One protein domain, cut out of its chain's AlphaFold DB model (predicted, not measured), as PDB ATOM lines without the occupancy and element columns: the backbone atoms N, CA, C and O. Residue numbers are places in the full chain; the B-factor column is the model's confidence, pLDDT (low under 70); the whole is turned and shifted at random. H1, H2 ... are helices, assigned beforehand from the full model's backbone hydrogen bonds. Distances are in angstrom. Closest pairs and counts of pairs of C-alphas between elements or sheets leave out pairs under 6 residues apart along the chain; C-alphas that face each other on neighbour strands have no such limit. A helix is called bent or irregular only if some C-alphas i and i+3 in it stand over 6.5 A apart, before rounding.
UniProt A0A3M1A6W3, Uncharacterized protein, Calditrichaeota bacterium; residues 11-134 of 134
ATOM      1  N   VAL A  11     -31.738 -19.703  28.553       94.94
ATOM      2  CA  VAL A  11     -32.615 -20.726  27.975       94.94
ATOM      3  C   VAL A  11     -34.064 -20.241  27.954       94.94
ATOM      4  O   VAL A  11     -34.685 -20.230  26.895       94.94
ATOM      5  N   GLU A  12     -34.567 -19.778  29.098       95.50
ATOM      6  CA  GLU A  12     -35.939 -19.286  29.255       95.50
ATOM      7  C   GLU A  12     -36.202 -18.071  28.355       95.50
ATOM      8  O   GLU A  12     -37.208 -18.005  27.646       95.50
ATOM      9  N   PHE A  13     -35.252 -17.135  28.300       94.94
ATOM     10  CA  PHE A  13     -35.341 -15.971  27.427       94.94
ATOM     11  C   PHE A  13     -35.494 -16.363  25.948       94.94
ATOM     12  O   PHE A  13     -36.367 -15.836  25.252       94.94
ATOM     13  N   PHE A  14     -34.666 -17.288  25.450       94.94
ATOM     14  CA  PHE A  14     -34.744 -17.720  24.053       94.94
ATOM     15  C   PHE A  14     -35.968 -18.596  23.762       94.94
ATOM     16  O   PHE A  14     -36.476 -18.550  22.637       94.94
ATOM     17  N   GLU A  15     -36.481 -19.342  24.742       95.38
ATOM     18  CA  GLU A  15     -37.758 -20.057  24.631       95.38
ATOM     19  C   GLU A  15     -38.925 -19.073  24.469       95.38
ATOM     20  O   GLU A  15     -39.674 -19.165  23.493       95.38
ATOM     21  N   TYR A  16     -39.009 -18.041  25.311       95.62
ATOM     22  CA  TYR A  16     -40.018 -16.988  25.148       95.62
ATOM     23  C   TYR A  16     -39.864 -16.214  23.841       95.62
ATOM     24  O   TYR A  16     -40.860 -15.840  23.212       95.62
ATOM     25  N   LEU A  17     -38.631 -16.000  23.381       92.88
ATOM     26  CA  LEU A  17     -38.385 -15.380  22.085       92.88
ATOM     27  C   LEU A  17     -38.856 -16.272  20.926       92.88
ATOM     28  O   LEU A  17     -39.439 -15.755  19.963       92.88
ATOM     29  N   CYS A  18     -38.650 -17.591  21.015       93.44
ATOM     30  CA  CYS A  18     -39.207 -18.563  20.070       93.44
ATOM     31  C   CYS A  18     -40.732 -18.467  20.033       93.44
ATOM     32  O   CYS A  18     -41.293 -18.284  18.950       93.44
ATOM     33  N   ASP A  19     -41.386 -18.513  21.192       94.31
ATOM     34  CA  ASP A  19     -42.846 -18.488  21.309       94.31
ATOM     35  C   ASP A  19     -43.448 -17.188  20.779       94.31
ATOM     36  O   ASP A  19     -44.379 -17.201  19.963       94.31
ATOM     37  N   LEU A  20     -42.879 -16.045  21.167       94.19
ATOM     38  CA  LEU A  20     -43.306 -14.736  20.682       94.19
ATOM     39  C   LEU A  20     -43.161 -14.638  19.161       94.19
ATOM     40  O   LEU A  20     -44.052 -14.126  18.468       94.19
ATOM     41  N   THR A  21     -42.054 -15.146  18.621       91.62
ATOM     42  CA  THR A  21     -41.805 -15.156  17.176       91.62
ATOM     43  C   THR A  21     -42.787 -16.091  16.466       91.62
ATOM     44  O   THR A  21     -43.391 -15.696  15.463       91.62
ATOM     45  N   ALA A  22     -43.030 -17.285  17.010       90.62
ATOM     46  CA  ALA A  22     -43.990 -18.252  16.482       90.62
ATOM     47  C   ALA A  22     -45.411 -17.679  16.462       90.62
ATOM     48  O   ALA A  22     -46.107 -17.770  15.446       90.62
ATOM     49  N   HIS A  23     -45.822 -16.996  17.530       91.75
ATOM     50  CA  HIS A  23     -47.097 -16.291  17.572       91.75
ATOM     51  C   HIS A  23     -47.164 -15.188  16.509       91.75
ATOM     52  O   HIS A  23     -48.124 -15.115  15.732       91.75
ATOM     53  N   THR A  24     -46.122 -14.353  16.440       89.81
ATOM     54  CA  THR A  24     -46.020 -13.213  15.518       89.81
ATOM     55  C   THR A  24     -46.149 -13.637  14.060       89.81
ATOM     56  O   THR A  24     -46.736 -12.892  13.268       89.81
ATOM     57  N   PHE A  25     -45.636 -14.814  13.706       88.75
ATOM     58  CA  PHE A  25     -45.683 -15.374  12.354       88.75
ATOM     59  C   PHE A  25     -46.675 -16.533  12.201       88.75
ATOM     60  O   PHE A  25     -46.662 -17.234  11.191       88.75
ATOM     61  N   SER A  26     -47.589 -16.705  13.153       89.44
ATOM     62  CA  SER A  26     -48.687 -17.659  13.014       89.44
ATOM     63  C   SER A  26     -49.626 -17.242  11.879       89.44
ATOM     64  O   SER A  26     -49.901 -16.055  11.676       89.44
ATOM     65  N   TRP A  27     -50.204 -18.218  11.175       86.88
ATOM     66  CA  TRP A  27     -51.186 -17.958  10.116       86.88
ATOM     67  C   TRP A  27     -52.361 -17.104  10.597       86.88
ATOM     68  O   TRP A  27     -52.816 -16.214   9.881       86.88
ATOM     69  N   LYS A  28     -52.797 -17.299  11.848       91.75
ATOM     70  CA  LYS A  28     -53.849 -16.492  12.477       91.75
ATOM     71  C   LYS A  28     -53.440 -15.022  12.635       91.75
ATOM     72  O   LYS A  28     -54.272 -14.137  12.434       91.75
ATOM     73  N   ALA A  29     -52.192 -14.735  13.014       90.81
ATOM     74  CA  ALA A  29     -51.688 -13.364  13.121       90.81
ATOM     75  C   ALA A  29     -51.477 -12.727  11.738       90.81
ATOM     76  O   ALA A  29     -51.870 -11.579  11.523       90.81
ATOM     77  N   ILE A  30     -50.930 -13.483  10.781       88.56
ATOM     78  CA  ILE A  30     -50.723 -13.026   9.398       88.56
ATOM     79  C   ILE A  30     -52.058 -12.693   8.735       88.56
ATOM     80  O   ILE A  30     -52.194 -11.613   8.168       88.56
ATOM     81  N   TYR A  31     -53.058 -13.566   8.853       88.69
ATOM     82  CA  TYR A  31     -54.392 -13.339   8.295       88.69
ATOM     83  C   TYR A  31     -55.039 -12.067   8.857       88.69
ATOM     84  O   TYR A  31     -55.581 -11.254   8.108       88.69
ATOM     85  N   ARG A  32     -54.927 -11.843  10.174       90.81
ATOM     86  CA  ARG A  32     -55.429 -10.616  10.807       90.81
ATOM     87  C   ARG A  32     -54.750  -9.360  10.250       90.81
ATOM     88  O   ARG A  32     -55.447  -8.395   9.951       90.81
ATOM     89  N   ARG A  33     -53.430  -9.390  10.031       88.94
ATOM     90  CA  ARG A  33     -52.696  -8.282   9.384       88.94
ATOM     91  C   ARG A  33     -53.106  -8.096   7.928       88.94
ATOM     92  O   ARG A  33     -53.341  -6.974   7.500       88.94
ATOM     93  N   PHE A  34     -53.251  -9.189   7.185       86.38
ATOM     94  CA  PHE A  34     -53.686  -9.157   5.792       86.38
ATOM     95  C   PHE A  34     -55.063  -8.492   5.642       86.38
ATOM     96  O   PHE A  34     -55.244  -7.656   4.759       86.38
ATOM     97  N   LYS A  35     -56.013  -8.802   6.537       88.81
ATOM     98  CA  LYS A  35     -57.343  -8.175   6.563       88.81
ATOM     99  C   LYS A  35     -57.289  -6.685   6.927       88.81
ATOM    100  O   LYS A  35     -58.050  -5.906   6.364       88.81
ATOM    101  N   ALA A  36     -56.415  -6.300   7.856       89.44
ATOM    102  CA  ALA A  36     -56.314  -4.926   8.353       89.44
ATOM    103  C   ALA A  36     -55.635  -3.953   7.369       89.44
ATOM    104  O   ALA A  36     -55.883  -2.753   7.416       89.44
ATOM    105  N   VAL A  37     -54.776  -4.445   6.473       88.38
ATOM    106  CA  VAL A  37     -54.098  -3.607   5.473       88.38
ATOM    107  C   VAL A  37     -55.032  -3.362   4.288       88.38
ATOM    108  O   VAL A  37     -55.560  -4.312   3.720       88.38
ATOM    109  N   HIS A  38     -55.228  -2.111   3.866       82.19
ATOM    110  CA  HIS A  38     -56.100  -1.784   2.724       82.19
ATOM    111  C   HIS A  38     -55.394  -1.852   1.359       82.19
ATOM    112  O   HIS A  38     -56.043  -2.093   0.346       82.19
ATOM    113  N   SER A  39     -54.068  -1.703   1.324       86.56
ATOM    114  CA  SER A  39     -53.290  -1.717   0.082       86.56
ATOM    115  C   SER A  39     -52.888  -3.141  -0.355       86.56
ATOM    116  O   SER A  39     -52.263  -3.863   0.430       86.56
ATOM    117  N   PRO A  40     -53.180  -3.559  -1.605       79.88
ATOM    118  CA  PRO A  40     -52.857  -4.897  -2.112       79.88
ATOM    119  C   PRO A  40     -51.362  -5.245  -2.124       79.88
ATOM    120  O   PRO A  40     -51.003  -6.381  -1.817       79.88
ATOM    121  N   SER A  41     -50.475  -4.291  -2.428       80.06
ATOM    122  CA  SER A  41     -49.021  -4.523  -2.442       80.06
ATOM    123  C   SER A  41     -48.476  -4.786  -1.032       80.06
ATOM    124  O   SER A  41     -47.735  -5.746  -0.806       80.06
ATOM    125  N   TRP A  42     -48.922  -4.005  -0.045       79.31
ATOM    126  CA  TRP A  42     -48.529  -4.165   1.360       79.31
ATOM    127  C   TRP A  42     -49.102  -5.432   2.010       79.31
ATOM    128  O   TRP A  42     -48.484  -6.008   2.912       79.31
ATOM    129  N   ARG A  43     -50.253  -5.922   1.536       83.31
ATOM    130  CA  ARG A  43     -50.818  -7.215   1.958       83.31
ATOM    131  C   ARG A  43     -49.894  -8.382   1.618       83.31
ATOM    132  O   ARG A  43     -49.607  -9.203   2.489       83.31
ATOM    133  N   TRP A  44     -49.382  -8.431   0.388       80.38
ATOM    134  CA  TRP A  44     -48.438  -9.470  -0.030       80.38
ATOM    135  C   TRP A  44     -47.097  -9.362   0.693       80.38
ATOM    136  O   TRP A  44     -46.539 -10.384   1.096       80.38
ATOM    137  N   MET A  45     -46.632  -8.141   0.973       82.25
ATOM    138  CA  MET A  45     -45.411  -7.921   1.756       82.25
ATOM    139  C   MET A  45     -45.482  -8.560   3.153       82.25
ATOM    140  O   MET A  45     -44.508  -9.149   3.618       82.25
ATOM    141  N   ASN A  46     -46.646  -8.524   3.814       79.88
ATOM    142  CA  ASN A  46     -46.841  -9.179   5.115       79.88
ATOM    143  C   ASN A  46     -46.672 -10.706   5.043       79.88
ATOM    144  O   ASN A  46     -46.102 -11.309   5.955       79.88
ATOM    145  N   VAL A  47     -47.147 -11.328   3.961       78.00
ATOM    146  CA  VAL A  47     -47.036 -12.779   3.739       78.00
ATOM    147  C   VAL A  47     -45.597 -13.165   3.393       78.00
ATOM    148  O   VAL A  47     -45.058 -14.109   3.973       78.00
ATOM    149  N   LEU A  48     -44.945 -12.401   2.510       82.00
ATOM    150  CA  LEU A  48     -43.540 -12.607   2.148       82.00
ATOM    151  C   LEU A  48     -42.630 -12.496   3.372       82.00
ATOM    152  O   LEU A  48     -41.800 -13.373   3.604       82.00
ATOM    153  N   ARG A  49     -42.843 -11.480   4.217       75.44
ATOM    154  CA  ARG A  49     -42.085 -11.305   5.461       75.44
ATOM    155  C   ARG A  49     -42.208 -12.523   6.373       75.44
ATOM    156  O   ARG A  49     -41.207 -12.968   6.924       75.44
ATOM    157  N   ALA A  50     -43.405 -13.098   6.479       73.75
ATOM    158  CA  ALA A  50     -43.638 -14.276   7.303       73.75
ATOM    159  C   ALA A  50     -42.989 -15.560   6.775       73.75
ATOM    160  O   ALA A  50     -42.490 -16.360   7.565       73.75
ATOM    161  N   ARG A  51     -42.975 -15.757   5.452       70.88
ATOM    162  CA  ARG A  51     -42.362 -16.938   4.825       70.88
ATOM    163  C   ARG A  51     -40.843 -16.809   4.633       70.88
ATOM    164  O   ARG A  51     -40.178 -17.813   4.407       70.88
ATOM    165  N   SER A  52     -40.302 -15.595   4.741       73.88
ATOM    166  CA  SER A  52     -38.867 -15.307   4.642       73.88
ATOM    167  C   SER A  52     -38.066 -15.725   5.886       73.88
ATOM    168  O   SER A  52     -38.615 -16.185   6.894       73.88
ATOM    169  N   ASN A  53     -36.755 -15.454   5.852       60.56
ATOM    170  CA  ASN A  53     -35.847 -15.579   6.996       60.56
ATOM    171  C   ASN A  53     -36.325 -14.850   8.261       60.56
ATOM    172  O   ASN A  53     -35.906 -15.218   9.354       60.56
ATOM    173  N   GLN A  54     -37.202 -13.846   8.148       65.44
ATOM    174  CA  GLN A  54     -37.708 -13.126   9.318       65.44
ATOM    175  C   GLN A  54     -38.679 -13.954  10.171       65.44
ATOM    176  O   GLN A  54     -38.749 -13.708  11.372       65.44
ATOM    177  N   GLY A  55     -39.399 -14.916   9.582       71.94
ATOM    178  CA  GLY A  55     -40.313 -15.804  10.301       71.94
ATOM    179  C   GLY A  55     -39.688 -17.166  10.576       71.94
ATOM    180  O   GLY A  55     -39.133 -17.402  11.646       71.94
ATOM    181  N   ILE A  56     -39.750 -18.060   9.586       76.00
ATOM    182  CA  ILE A  56     -39.283 -19.451   9.722       76.00
ATOM    183  C   ILE A  56     -37.783 -19.509  10.041       76.00
ATOM    184  O   ILE A  56     -37.365 -20.303  10.881       76.00
ATOM    185  N   GLY A  57     -36.979 -18.656   9.397       82.81
ATOM    186  CA  GLY A  57     -35.531 -18.609   9.624       82.81
ATOM    187  C   GLY A  57     -35.174 -18.224  11.060       82.81
ATOM    188  O   GLY A  57     -34.377 -18.909  11.694       82.81
ATOM    189  N   ARG A  58     -35.818 -17.183  11.604       86.62
ATOM    190  CA  ARG A  58     -35.604 -16.751  12.994       86.62
ATOM    191  C   ARG A  58     -36.022 -17.797  14.015       86.62
ATOM    192  O   ARG A  58     -35.268 -18.026  14.949       86.62
ATOM    193  N   ILE A  59     -37.172 -18.448  13.829       89.88
ATOM    194  CA  ILE A  59     -37.612 -19.510  14.749       89.88
ATOM    195  C   ILE A  59     -36.588 -20.644  14.752       89.88
ATOM    196  O   ILE A  59     -36.121 -21.023  15.818       89.88
ATOM    197  N   ARG A  60     -36.162 -21.125  13.575       89.56
ATOM    198  CA  ARG A  60     -35.125 -22.167  13.477       89.56
ATOM    199  C   ARG A  60     -33.828 -21.758  14.163       89.56
ATOM    200  O   ARG A  60     -33.248 -22.564  14.879       89.56
ATOM    201  N   TYR A  61     -33.394 -20.517  13.957       91.06
ATOM    202  CA  TYR A  61     -32.202 -19.986  14.605       91.06
ATOM    203  C   TYR A  61     -32.338 -19.973  16.132       91.06
ATOM    204  O   TYR A  61     -31.497 -20.550  16.814       91.06
ATOM    205  N   TYR A  62     -33.406 -19.384  16.676       93.44
ATOM    206  CA  TYR A  62     -33.608 -19.332  18.124       93.44
ATOM    207  C   TYR A  62     -33.755 -20.731  18.729       93.44
ATOM    208  O   TYR A  62     -33.144 -21.008  19.754       93.44
ATOM    209  N   SER A  63     -34.472 -21.644  18.066       93.69
ATOM    210  CA  SER A  63     -34.574 -23.036  18.516       93.69
ATOM    211  C   SER A  63     -33.213 -23.737  18.530       93.69
ATOM    212  O   SER A  63     -32.933 -24.506  19.446       93.69
ATOM    213  N   HIS A  64     -32.346 -23.451  17.556       95.19
ATOM    214  CA  HIS A  64     -30.982 -23.972  17.543       95.19
ATOM    215  C   HIS A  64     -30.132 -23.390  18.682       95.19
ATOM    216  O   HIS A  64     -29.405 -24.130  19.335       95.19
ATOM    217  N   VAL A  65     -30.274 -22.097  18.982       95.06
ATOM    218  CA  VAL A  65     -29.615 -21.471  20.142       95.06
ATOM    219  C   VAL A  65     -30.087 -22.104  21.453       95.06
ATOM    220  O   VAL A  65     -29.251 -22.447  22.280       95.06
ATOM    221  N   VAL A  66     -31.394 -22.328  21.634       96.00
ATOM    222  CA  VAL A  66     -31.927 -23.043  22.812       96.00
ATOM    223  C   VAL A  66     -31.328 -24.443  22.916       96.00
ATOM    224  O   VAL A  66     -30.963 -24.870  24.009       96.00
ATOM    225  N   HIS A  67     -31.219 -25.158  21.794       96.69
ATOM    226  CA  HIS A  67     -30.592 -26.474  21.770       96.69
ATOM    227  C   HIS A  67     -29.138 -26.403  22.254       96.69
ATOM    228  O   HIS A  67     -28.804 -27.103  23.203       96.69
ATOM    229  N   LEU A  68     -28.320 -25.512  21.683       96.19
ATOM    230  CA  LEU A  68     -26.918 -25.331  22.079       96.19
ATOM    231  C   LEU A  68     -26.772 -24.921  23.547       96.19
ATOM    232  O   LEU A  68     -25.964 -25.499  24.256       96.19
ATOM    233  N   LEU A  69     -27.600 -23.999  24.048       95.69
ATOM    234  CA  LEU A  69     -27.578 -23.606  25.464       95.69
ATOM    235  C   LEU A  69     -27.863 -24.777  26.420       95.69
ATOM    236  O   LEU A  69     -27.449 -24.737  27.578       95.69
ATOM    237  N   LYS A  70     -28.595 -25.799  25.962       96.25
ATOM    238  CA  LYS A  70     -28.918 -26.992  26.755       96.25
ATOM    239  C   LYS A  70     -27.886 -28.110  26.608       96.25
ATOM    240  O   LYS A  70     -27.727 -28.879  27.552       96.25
ATOM    241  N   THR A  71     -27.244 -28.244  25.448       96.69
ATOM    242  CA  THR A  71     -26.388 -29.401  25.121       96.69
ATOM    243  C   THR A  71     -24.895 -29.093  25.106       96.69
ATOM    244  O   THR A  71     -24.102 -29.988  25.392       96.69
ATOM    245  N   ASP A  72     -24.504 -27.853  24.818       96.25
ATOM    246  CA  ASP A  72     -23.117 -27.408  24.727       96.25
ATOM    247  C   ASP A  72     -22.769 -26.519  25.928       96.25
ATOM    248  O   ASP A  72     -23.235 -25.382  26.064       96.25
ATOM    249  N   LYS A  73     -21.920 -27.053  26.817       94.06
ATOM    250  CA  LYS A  73     -21.471 -26.329  28.008       94.06
ATOM    251  C   LYS A  73     -20.654 -25.090  27.639       94.06
ATOM    252  O   LYS A  73     -20.912 -24.034  28.200       94.06
ATOM    253  N   GLY A  74     -19.721 -25.183  26.690       93.81
ATOM    254  CA  GLY A  74     -18.880 -24.046  26.303       93.81
ATOM    255  C   GLY A  74     -19.708 -22.907  25.708       93.81
ATOM    256  O   GLY A  74     -19.488 -21.734  26.015       93.81
ATOM    257  N   PHE A  75     -20.736 -23.253  24.930       95.12
ATOM    258  CA  PHE A  75     -21.705 -22.282  24.432       95.12
ATOM    259  C   PHE A  75     -22.469 -21.596  25.572       95.12
ATOM    260  O   PHE A  75     -22.600 -20.369  25.574       95.12
ATOM    261  N   ARG A  76     -22.950 -22.364  26.557       94.12
ATOM    262  CA  ARG A  76     -23.643 -21.812  27.726       94.12
ATOM    263  C   ARG A  76     -22.729 -20.919  28.565       94.12
ATOM    264  O   ARG A  76     -23.117 -19.792  28.857       94.12
ATOM    265  N   ASP A  77     -21.523 -21.373  28.880       93.94
ATOM    266  CA  ASP A  77     -20.538 -20.635  29.677       93.94
ATOM    267  C   ASP A  77     -20.224 -19.266  29.046       93.94
ATOM    268  O   ASP A  77     -20.130 -18.252  29.740       93.94
ATOM    269  N   PHE A  78     -20.126 -19.200  27.714       92.50
ATOM    270  CA  PHE A  78     -19.899 -17.939  27.000       92.50
ATOM    271  C   PHE A  78     -21.073 -16.954  27.134       92.50
ATOM    272  O   PHE A  78     -20.886 -15.728  27.191       92.50
ATOM    273  N   PHE A  79     -22.304 -17.472  27.157       92.56
ATOM    274  CA  PHE A  79     -23.512 -16.676  27.377       92.56
ATOM    275  C   PHE A  79     -23.623 -16.211  28.831       92.56
ATOM    276  O   PHE A  79     -23.940 -15.045  29.070       92.56
ATOM    277  N   GLU A  80     -23.299 -17.083  29.785       91.94
ATOM    278  CA  GLU A  80     -23.288 -16.785  31.223       91.94
ATOM    279  C   GLU A  80     -22.104 -15.915  31.667       91.94
ATOM    280  O   GLU A  80     -22.058 -15.493  32.819       91.94
ATOM    281  N   GLN A  81     -21.195 -15.578  30.743       90.00
ATOM    282  CA  GLN A  81     -19.981 -14.790  30.991       90.00
ATOM    283  C   GLN A  81     -18.941 -15.511  31.864       90.00
ATOM    284  O   GLN A  81     -18.044 -14.873  32.408       90.00
ATOM    285  N   GLU A  82     -19.027 -16.838  31.964       91.38
ATOM    286  CA  GLU A  82     -18.035 -17.676  32.648       91.38
ATOM    287  C   GLU A  82     -16.756 -17.840  31.815       91.38
ATOM    288  O   GLU A  82     -15.673 -18.036  32.365       91.38
ATOM    289  N   THR A  83     -16.863 -17.716  30.487       90.62
ATOM    290  CA  THR A  83     -15.721 -17.702  29.566       90.62
ATOM    291  C   THR A  83     -15.788 -16.533  28.584       90.62
ATOM    292  O   THR A  83     -16.858 -16.026  28.233       90.62
ATOM    293  N   THR A  84     -14.612 -16.110  28.124       88.25
ATOM    294  CA  THR A  84     -14.441 -15.139  27.031       88.25
ATOM    295  C   THR A  84     -14.125 -15.814  25.697       88.25
ATOM    296  O   THR A  84     -14.074 -15.143  24.666       88.25
ATOM    297  N   GLU A  85     -13.950 -17.137  25.696       90.31
ATOM    298  CA  GLU A  85     -13.716 -17.915  24.485       90.31
ATOM    299  C   GLU A  85     -14.972 -17.939  23.617       90.31
ATOM    300  O   GLU A  85     -16.062 -18.278  24.075       90.31
ATOM    301  N   ILE A  86     -14.820 -17.550  22.353       91.00
ATOM    302  CA  ILE A  86     -15.928 -17.478  21.406       91.00
ATOM    303  C   ILE A  86     -16.296 -18.903  20.972       91.00
ATOM    304  O   ILE A  86     -15.432 -19.599  20.435       91.00
ATOM    305  N   PRO A  87     -17.562 -19.332  21.134       93.56
ATOM    306  CA  PRO A  87     -17.998 -20.650  20.696       93.56
ATOM    307  C   PRO A  87     -17.770 -20.877  19.199       93.56
ATOM    308  O   PRO A  87     -18.039 -19.990  18.382       93.56
ATOM    309  N   GLU A  88     -17.373 -22.099  18.833       92.62
ATOM    310  CA  GLU A  88     -17.112 -22.509  17.444       92.62
ATOM    311  C   GLU A  88     -18.305 -22.226  16.521       92.62
ATOM    312  O   GLU A  88     -18.127 -21.791  15.386       92.62
ATOM    313  N   PHE A  89     -19.527 -22.338  17.051       92.50
ATOM    314  CA  PHE A  89     -20.756 -21.942  16.364       92.50
ATOM    315  C   PHE A  89     -20.669 -20.555  15.698       92.50
ATOM    316  O   PHE A  89     -21.087 -20.398  14.549       92.50
ATOM    317  N   PHE A  90     -20.140 -19.542  16.394       91.94
ATOM    318  CA  PHE A  90     -20.026 -18.189  15.842       91.94
ATOM    319  C   PHE A  90     -18.854 -18.053  14.874       91.94
ATOM    320  O   PHE A  90     -18.973 -17.326  13.889       91.94
ATOM    321  N   VAL A  91     -17.751 -18.757  15.130       93.12
ATOM    322  CA  VAL A  91     -16.565 -18.758  14.262       93.12
ATOM    323  C   VAL A  91     -16.908 -19.361  12.903       93.12
ATOM    324  O   VAL A  91     -16.672 -18.730  11.874       93.12
ATOM    325  N   GLU A  92     -17.542 -20.530  12.893       94.31
ATOM    326  CA  GLU A  92     -17.945 -21.219  11.665       94.31
ATOM    327  C   GLU A  92     -19.028 -20.452  10.908       94.31
ATOM    328  O   GLU A  92     -19.000 -20.375   9.677       94.31
ATOM    329  N   TRP A  93     -19.958 -19.814  11.626       92.81
ATOM    330  CA  TRP A  93     -20.910 -18.911  10.988       92.81
ATOM    331  C   TRP A  93     -20.178 -17.745  10.313       92.81
ATOM    332  O   TRP A  93     -20.351 -17.527   9.113       92.81
ATOM    333  N   LEU A  94     -19.316 -17.031  11.037       93.50
ATOM    334  CA  LEU A  94     -18.584 -15.894  10.487       93.50
ATOM    335  C   LEU A  94     -17.729 -16.294   9.277       93.50
ATOM    336  O   LEU A  94     -17.740 -15.602   8.261       93.50
ATOM    337  N   LYS A  95     -17.044 -17.436   9.353       94.69
ATOM    338  CA  LYS A  95     -16.249 -17.993   8.256       94.69
ATOM    339  C   LYS A  95     -17.099 -18.294   7.025       94.69
ATOM    340  O   LYS A  95     -16.723 -17.917   5.915       94.69
ATOM    341  N   ARG A  96     -18.266 -18.919   7.209       95.44
ATOM    342  CA  ARG A  96     -19.217 -19.176   6.119       95.44
ATOM    343  C   ARG A  96     -19.702 -17.880   5.470       95.44
ATOM    344  O   ARG A  96     -19.780 -17.818   4.247       95.44
ATOM    345  N   ASP A  97     -20.037 -16.873   6.272       93.88
ATOM    346  CA  ASP A  97     -20.614 -15.623   5.775       93.88
ATOM    347  C   ASP A  97     -19.553 -14.720   5.107       93.88
ATOM    348  O   ASP A  97     -19.864 -14.035   4.133       93.88
ATOM    349  N   LEU A  98     -18.297 -14.747   5.573       95.00
ATOM    350  CA  LEU A  98     -17.176 -14.020   4.958       95.00
ATOM    351  C   LEU A  98     -16.619 -14.709   3.706       95.00
ATOM    352  O   LEU A  98     -16.090 -14.036   2.815       95.00
ATOM    353  N   GLY A  99     -16.714 -16.038   3.626       95.38
ATOM    354  CA  GLY A  99     -16.203 -16.809   2.498       95.38
ATOM    355  C   GLY A  99     -14.712 -16.521   2.243       95.38
ATOM    356  O   GLY A  99     -13.919 -16.581   3.181       95.38
ATOM    357  N   PRO A 100     -14.301 -16.170   1.006       96.06
ATOM    358  CA  PRO A 100     -12.894 -15.903   0.682       96.06
ATOM    359  C   PRO A 100     -12.242 -14.774   1.491       96.06
ATOM    360  O   PRO A 100     -11.023 -14.759   1.640       96.06
ATOM    361  N   LEU A 101     -13.033 -13.833   2.022       95.31
ATOM    362  CA  LEU A 101     -12.514 -12.726   2.830       95.31
ATOM    363  C   LEU A 101     -12.015 -13.181   4.207       95.31
ATOM    364  O   LEU A 101     -11.307 -12.424   4.867       95.31
ATOM    365  N   TRP A 102     -12.353 -14.401   4.635       94.88
ATOM    366  CA  TRP A 102     -11.865 -14.981   5.886       94.88
ATOM    367  C   TRP A 102     -10.334 -14.964   5.980       94.88
ATOM    368  O   TRP A 102      -9.780 -14.582   7.006       94.88
ATOM    369  N   GLU A 103      -9.650 -15.290   4.882       93.75
ATOM    370  CA  GLU A 103      -8.182 -15.343   4.818       93.75
ATOM    371  C   GLU A 103      -7.521 -13.966   4.968       93.75
ATOM    372  O   GLU A 103      -6.323 -13.862   5.224       93.75
ATOM    373  N   TRP A 104      -8.288 -12.890   4.784       94.12
ATOM    374  CA  TRP A 104      -7.794 -11.514   4.876       94.12
ATOM    375  C   TRP A 104      -8.002 -10.923   6.270       94.12
ATOM    376  O   TRP A 104      -7.613  -9.782   6.529       94.12
ATOM    377  N   LEU A 105      -8.627 -11.681   7.171       92.88
ATOM    378  CA  LEU A 105      -8.916 -11.223   8.511       92.88
ATOM    379  C   LEU A 105      -7.604 -11.115   9.319       92.88
ATOM    380  O   LEU A 105      -6.863 -12.096   9.426       92.88
ATOM    381  N   PRO A 106      -7.278  -9.942   9.896       92.06
ATOM    382  CA  PRO A 106      -6.037  -9.782  10.636       92.06
ATOM    383  C   PRO A 106      -6.019 -10.673  11.881       92.06
ATOM    384  O   PRO A 106      -7.053 -10.986  12.478       92.06
ATOM    385  N   LYS A 107      -4.815 -11.071  12.305       86.56
ATOM    386  CA  LYS A 107      -4.643 -11.883  13.515       86.56
ATOM    387  C   LYS A 107      -5.272 -11.167  14.711       86.56
ATOM    388  O   LYS A 107      -4.985 -10.000  14.956       86.56
ATOM    389  N   GLY A 108      -6.123 -11.880  15.446       86.06
ATOM    390  CA  GLY A 108      -6.824 -11.343  16.613       86.06
ATOM    391  C   GLY A 108      -8.129 -10.603  16.307       86.06
ATOM    392  O   GLY A 108      -8.801 -10.219  17.249       86.06
ATOM    393  N   ALA A 109      -8.552 -10.455  15.048       87.44
ATOM    394  CA  ALA A 109      -9.790  -9.738  14.707       87.44
ATOM    395  C   ALA A 109     -11.074 -10.344  15.296       87.44
ATOM    396  O   ALA A 109     -12.082  -9.655  15.417       87.44
ATOM    397  N   LEU A 110     -11.048 -11.636  15.632       86.06
ATOM    398  CA  LEU A 110     -12.162 -12.299  16.309       86.06
ATOM    399  C   LEU A 110     -12.285 -11.856  17.767       86.06
ATOM    400  O   LEU A 110     -13.372 -11.903  18.329       86.06
ATOM    401  N   TYR A 111     -11.188 -11.406  18.371       83.31
ATOM    402  CA  TYR A 111     -11.130 -11.029  19.769       83.31
ATOM    403  C   TYR A 111     -11.160  -9.509  19.885       83.31
ATOM    404  O   TYR A 111     -10.251  -8.803  19.452       83.31
ATOM    405  N   HIS A 112     -12.216  -8.998  20.504       77.81
ATOM    406  CA  HIS A 112     -12.317  -7.600  20.883       77.81
ATOM    407  C   HIS A 112     -12.555  -7.508  22.384       77.81
ATOM    408  O   HIS A 112     -13.348  -8.273  22.930       77.81
ATOM    409  N   ASP A 113     -11.881  -6.566  23.044       81.31
ATOM    410  CA  ASP A 113     -12.187  -6.233  24.429       81.31
ATOM    411  C   ASP A 113     -13.513  -5.461  24.470       81.31
ATOM    412  O   ASP A 113     -13.563  -4.314  24.019       81.31
ATOM    413  N   PRO A 114     -14.592  -6.042  25.019       79.81
ATOM    414  CA  PRO A 114     -15.899  -5.397  25.034       79.81
ATOM    415  C   PRO A 114     -15.932  -4.098  25.851       79.81
ATOM    416  O   PRO A 114     -16.837  -3.286  25.658       79.81
ATOM    417  N   ASN A 115     -14.948  -3.883  26.728       82.81
ATOM    418  CA  ASN A 115     -14.816  -2.687  27.554       82.81
ATOM    419  C   ASN A 115     -13.771  -1.702  27.009       82.81
ATOM    420  O   ASN A 115     -13.447  -0.733  27.697       82.81
ATOM    421  N   ALA A 116     -13.254  -1.900  25.788       85.19
ATOM    422  CA  ALA A 116     -12.228  -1.036  25.196       85.19
ATOM    423  C   ALA A 116     -12.630   0.449  25.203       85.19
ATOM    424  O   ALA A 116     -11.805   1.318  25.483       85.19
ATOM    425  N   TYR A 117     -13.910   0.738  24.950       83.81
ATOM    426  CA  TYR A 117     -14.433   2.099  25.011       83.81
ATOM    427  C   TYR A 117     -14.384   2.677  26.431       83.81
ATOM    428  O   TYR A 117     -13.841   3.760  26.620       83.81
ATOM    429  N   LEU A 118     -14.880   1.948  27.438       84.31
ATOM    430  CA  LEU A 118     -14.863   2.404  28.834       84.31
ATOM    431  C   LEU A 118     -13.428   2.647  29.327       84.31
ATOM    432  O   LEU A 118     -13.132   3.709  29.864       84.31
ATOM    433  N   LYS A 119     -12.508   1.729  29.016       86.50
ATOM    434  CA  LYS A 119     -11.077   1.857  29.340       86.50
ATOM    435  C   LYS A 119     -10.403   3.047  28.659       86.50
ATOM    436  O   LYS A 119      -9.398   3.545  29.150       86.50
ATOM    437  N   SER A 120     -10.928   3.512  27.525       86.75
ATOM    438  CA  SER A 120     -10.415   4.717  26.864       86.75
ATOM    439  C   SER A 120     -10.835   6.017  27.565       86.75
ATOM    440  O   SER A 120     -10.196   7.050  27.358       86.75
ATOM    441  N   LEU A 121     -11.880   5.969  28.403       86.06
ATOM    442  CA  LEU A 121     -12.407   7.115  29.145       86.06
ATOM    443  C   LEU A 121     -11.759   7.283  30.526       86.06
ATOM    444  O   LEU A 121     -11.526   8.421  30.930       86.06
ATOM    445  N   GLU A 122     -11.391   6.193  31.210       78.94
ATOM    446  CA  GLU A 122     -10.718   6.236  32.526       78.94
ATOM    447  C   GLU A 122      -9.499   7.192  32.569       78.94
ATOM    448  O   GLU A 122      -9.407   8.009  33.486       78.94
ATOM    449  N   PRO A 123      -8.596   7.229  31.563       72.62
ATOM    450  CA  PRO A 123      -7.454   8.146  31.563       72.62
ATOM    451  C   PRO A 123      -7.842   9.625  31.426       72.62
ATOM    452  O   PRO A 123      -7.035  10.501  31.733       72.62
ATOM    453  N   GLN A 124      -9.034   9.922  30.900       65.50
ATOM    454  CA  GLN A 124      -9.541  11.288  30.729       65.50
ATOM    455  C   GLN A 124     -10.182  11.805  32.021       65.50
ATOM    456  O   GLN A 124     -10.078  12.994  32.317       65.50
ATOM    457  N   GLU A 125     -10.835  10.927  32.785       66.38
ATOM    458  CA  GLU A 125     -11.443  11.266  34.076       66.38
ATOM    459  C   GLU A 125     -10.376  11.484  35.152       66.38
ATOM    460  O   GLU A 125     -10.396  12.529  35.799       66.38
ATOM    461  N   ILE A 126      -9.366  10.608  35.228       69.81
ATOM    462  CA  ILE A 126      -8.225  10.764  36.150       69.81
ATOM    463  C   ILE A 126      -7.520  12.112  35.922       69.81
ATOM    464  O   ILE A 126      -7.271  12.862  36.861       69.81
ATOM    465  N   LYS A 127      -7.278  12.487  34.656       68.94
ATOM    466  CA  LYS A 127      -6.660  13.780  34.314       68.94
ATOM    467  C   LYS A 127      -7.522  14.988  34.686       68.94
ATOM    468  O   LYS A 127      -6.976  16.042  34.996       68.94
ATOM    469  N   LYS A 128      -8.852  14.870  34.623       68.56
ATOM    470  CA  LYS A 128      -9.771  15.946  35.026       68.56
ATOM    471  C   LYS A 128      -9.831  16.101  36.542       68.56
ATOM    472  O   LYS A 128      -9.891  17.231  37.015       68.56
ATOM    473  N   GLU A 129      -9.804  15.000  37.288       66.00
ATOM    474  CA  GLU A 129      -9.782  15.028  38.754       66.00
ATOM    475  C   GLU A 129      -8.467  15.610  39.290       66.00
ATOM    476  O   GLU A 129      -8.500  16.483  40.154       66.00
ATOM    477  N   GLU A 130      -7.320  15.229  38.717       65.94
ATOM    478  CA  GLU A 130      -6.014  15.813  39.065       65.94
ATOM    479  C   GLU A 130      -5.962  17.330  38.796       65.94
ATOM    480  O   GLU A 130      -5.434  18.093  39.605       65.94
ATOM    481  N   GLN A 131      -6.564  17.794  37.696       60.19
ATOM    482  CA  GLN A 131      -6.652  19.222  37.365       60.19
ATOM    483  C   GLN A 131      -7.643  20.005  38.237       60.19
ATOM    484  O   GLN A 131      -7.477  21.210  38.384       60.19
ATOM    485  N   ALA A 132      -8.668  19.361  38.800       64.38
ATOM    486  CA  ALA A 132      -9.631  20.006  39.697       64.38
ATOM    487  C   ALA A 132      -9.128  20.118  41.149       64.38
ATOM    488  O   ALA A 132      -9.683  20.885  41.935       64.38
ATOM    489  N   LEU A 133      -8.099  19.343  41.507       62.00
ATOM    490  CA  LEU A 133      -7.459  19.329  42.827       62.00
ATOM    491  C   LEU A 133      -6.230  20.257  42.928       62.00
ATOM    492  O   LEU A 133      -5.626  20.328  43.999       62.00
ATOM    493  N   THR A 134      -5.866  20.953  41.844       54.53
ATOM    494  CA  THR A 134      -4.746  21.911  41.767       54.53
ATOM    495  C   THR A 134      -5.270  23.339  41.660       54.53
ATOM    496  O   THR A 134      -4.684  24.232  42.314       54.53
TER     497      THR A 134
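Overview. This is residues 11 to 134 of the 134 residues of an uncharacterized protein of Calditrichaeota bacterium (UniProt A0A3M1A6W3). What shape do these atoms make? They make an open string of helices: H4 and H1 lie side by side, with the hairpin of H2 and H3 beyond one end of this pair and H5 making a corner at the other end of H4. Kinked H6 is set off from H4, and residues 114 to 134, with H7, stick out as an arm. What is it made of? The printed part has 124 residues with seven named helices, H1 to H7 in chain order, and no named strand; the class is all helix. It is extended, with a radius of gyration of the C-alphas of 22.3 A and spans of 70 by 39 by 35 A.

Along the chain. Where is the longest helix by residues? H4, residues 53 to 71, measures 24.7 A, from C-alpha 53 at (-35.847, -15.579, 6.996). Which helices precede it? H1 is residues 11 to 24, 19.8 A, H2 residues 27 to 36, and H3 residues 40 to 51. Which follow? H5 is residues 73 to 80, H6 residues 88 to 104, 19.1 A, and H7 residues 116 to 132, 25.7 A, to C-alpha 132 at (-9.631, 20.006, 39.697).

Arrangement. What touches H4? H1 does, closest at the C-alphas of Cys 18 and Ile 59, 5.6 A, at a shallow tilt of 20 degrees, opposite ways. H5 touches residues 68 to 70 of H4 alone, only at the corner, closest at the C-alphas of Leu 69 and Arg 76, 4.9 A. What lies farther out? H2 and H3 touch as a hairpin, closest at the C-alphas of Phe 34 and Arg 43, 5.2 A. H6 and H7 touch no helix. How are the backbones? Each O i to N i+4 pair is within hydrogen-bond range in H1, H2 and H5, against 7 of 8 in H3, 13 of 15 in H4, 8 of 13 in H6 and 10 of 13 in H7. H6 is irregular, C-alphas 97 and 100 being 9.3 A apart, with a kink of 104 degrees near residue 98; H7 is only just irregular, C-alphas 120 and 123 being 6.53 A apart.

Size, cuts and confidence. How far does it reach? The two C-alphas farthest apart, of Pro 40 and Thr 134, are 70.4 A apart. Is it unbroken? The printed part has no cut, and the link from H6 to H7 is long. Where is confidence low? Residues 53 to 54 and 124 to 134 have pLDDT under 70.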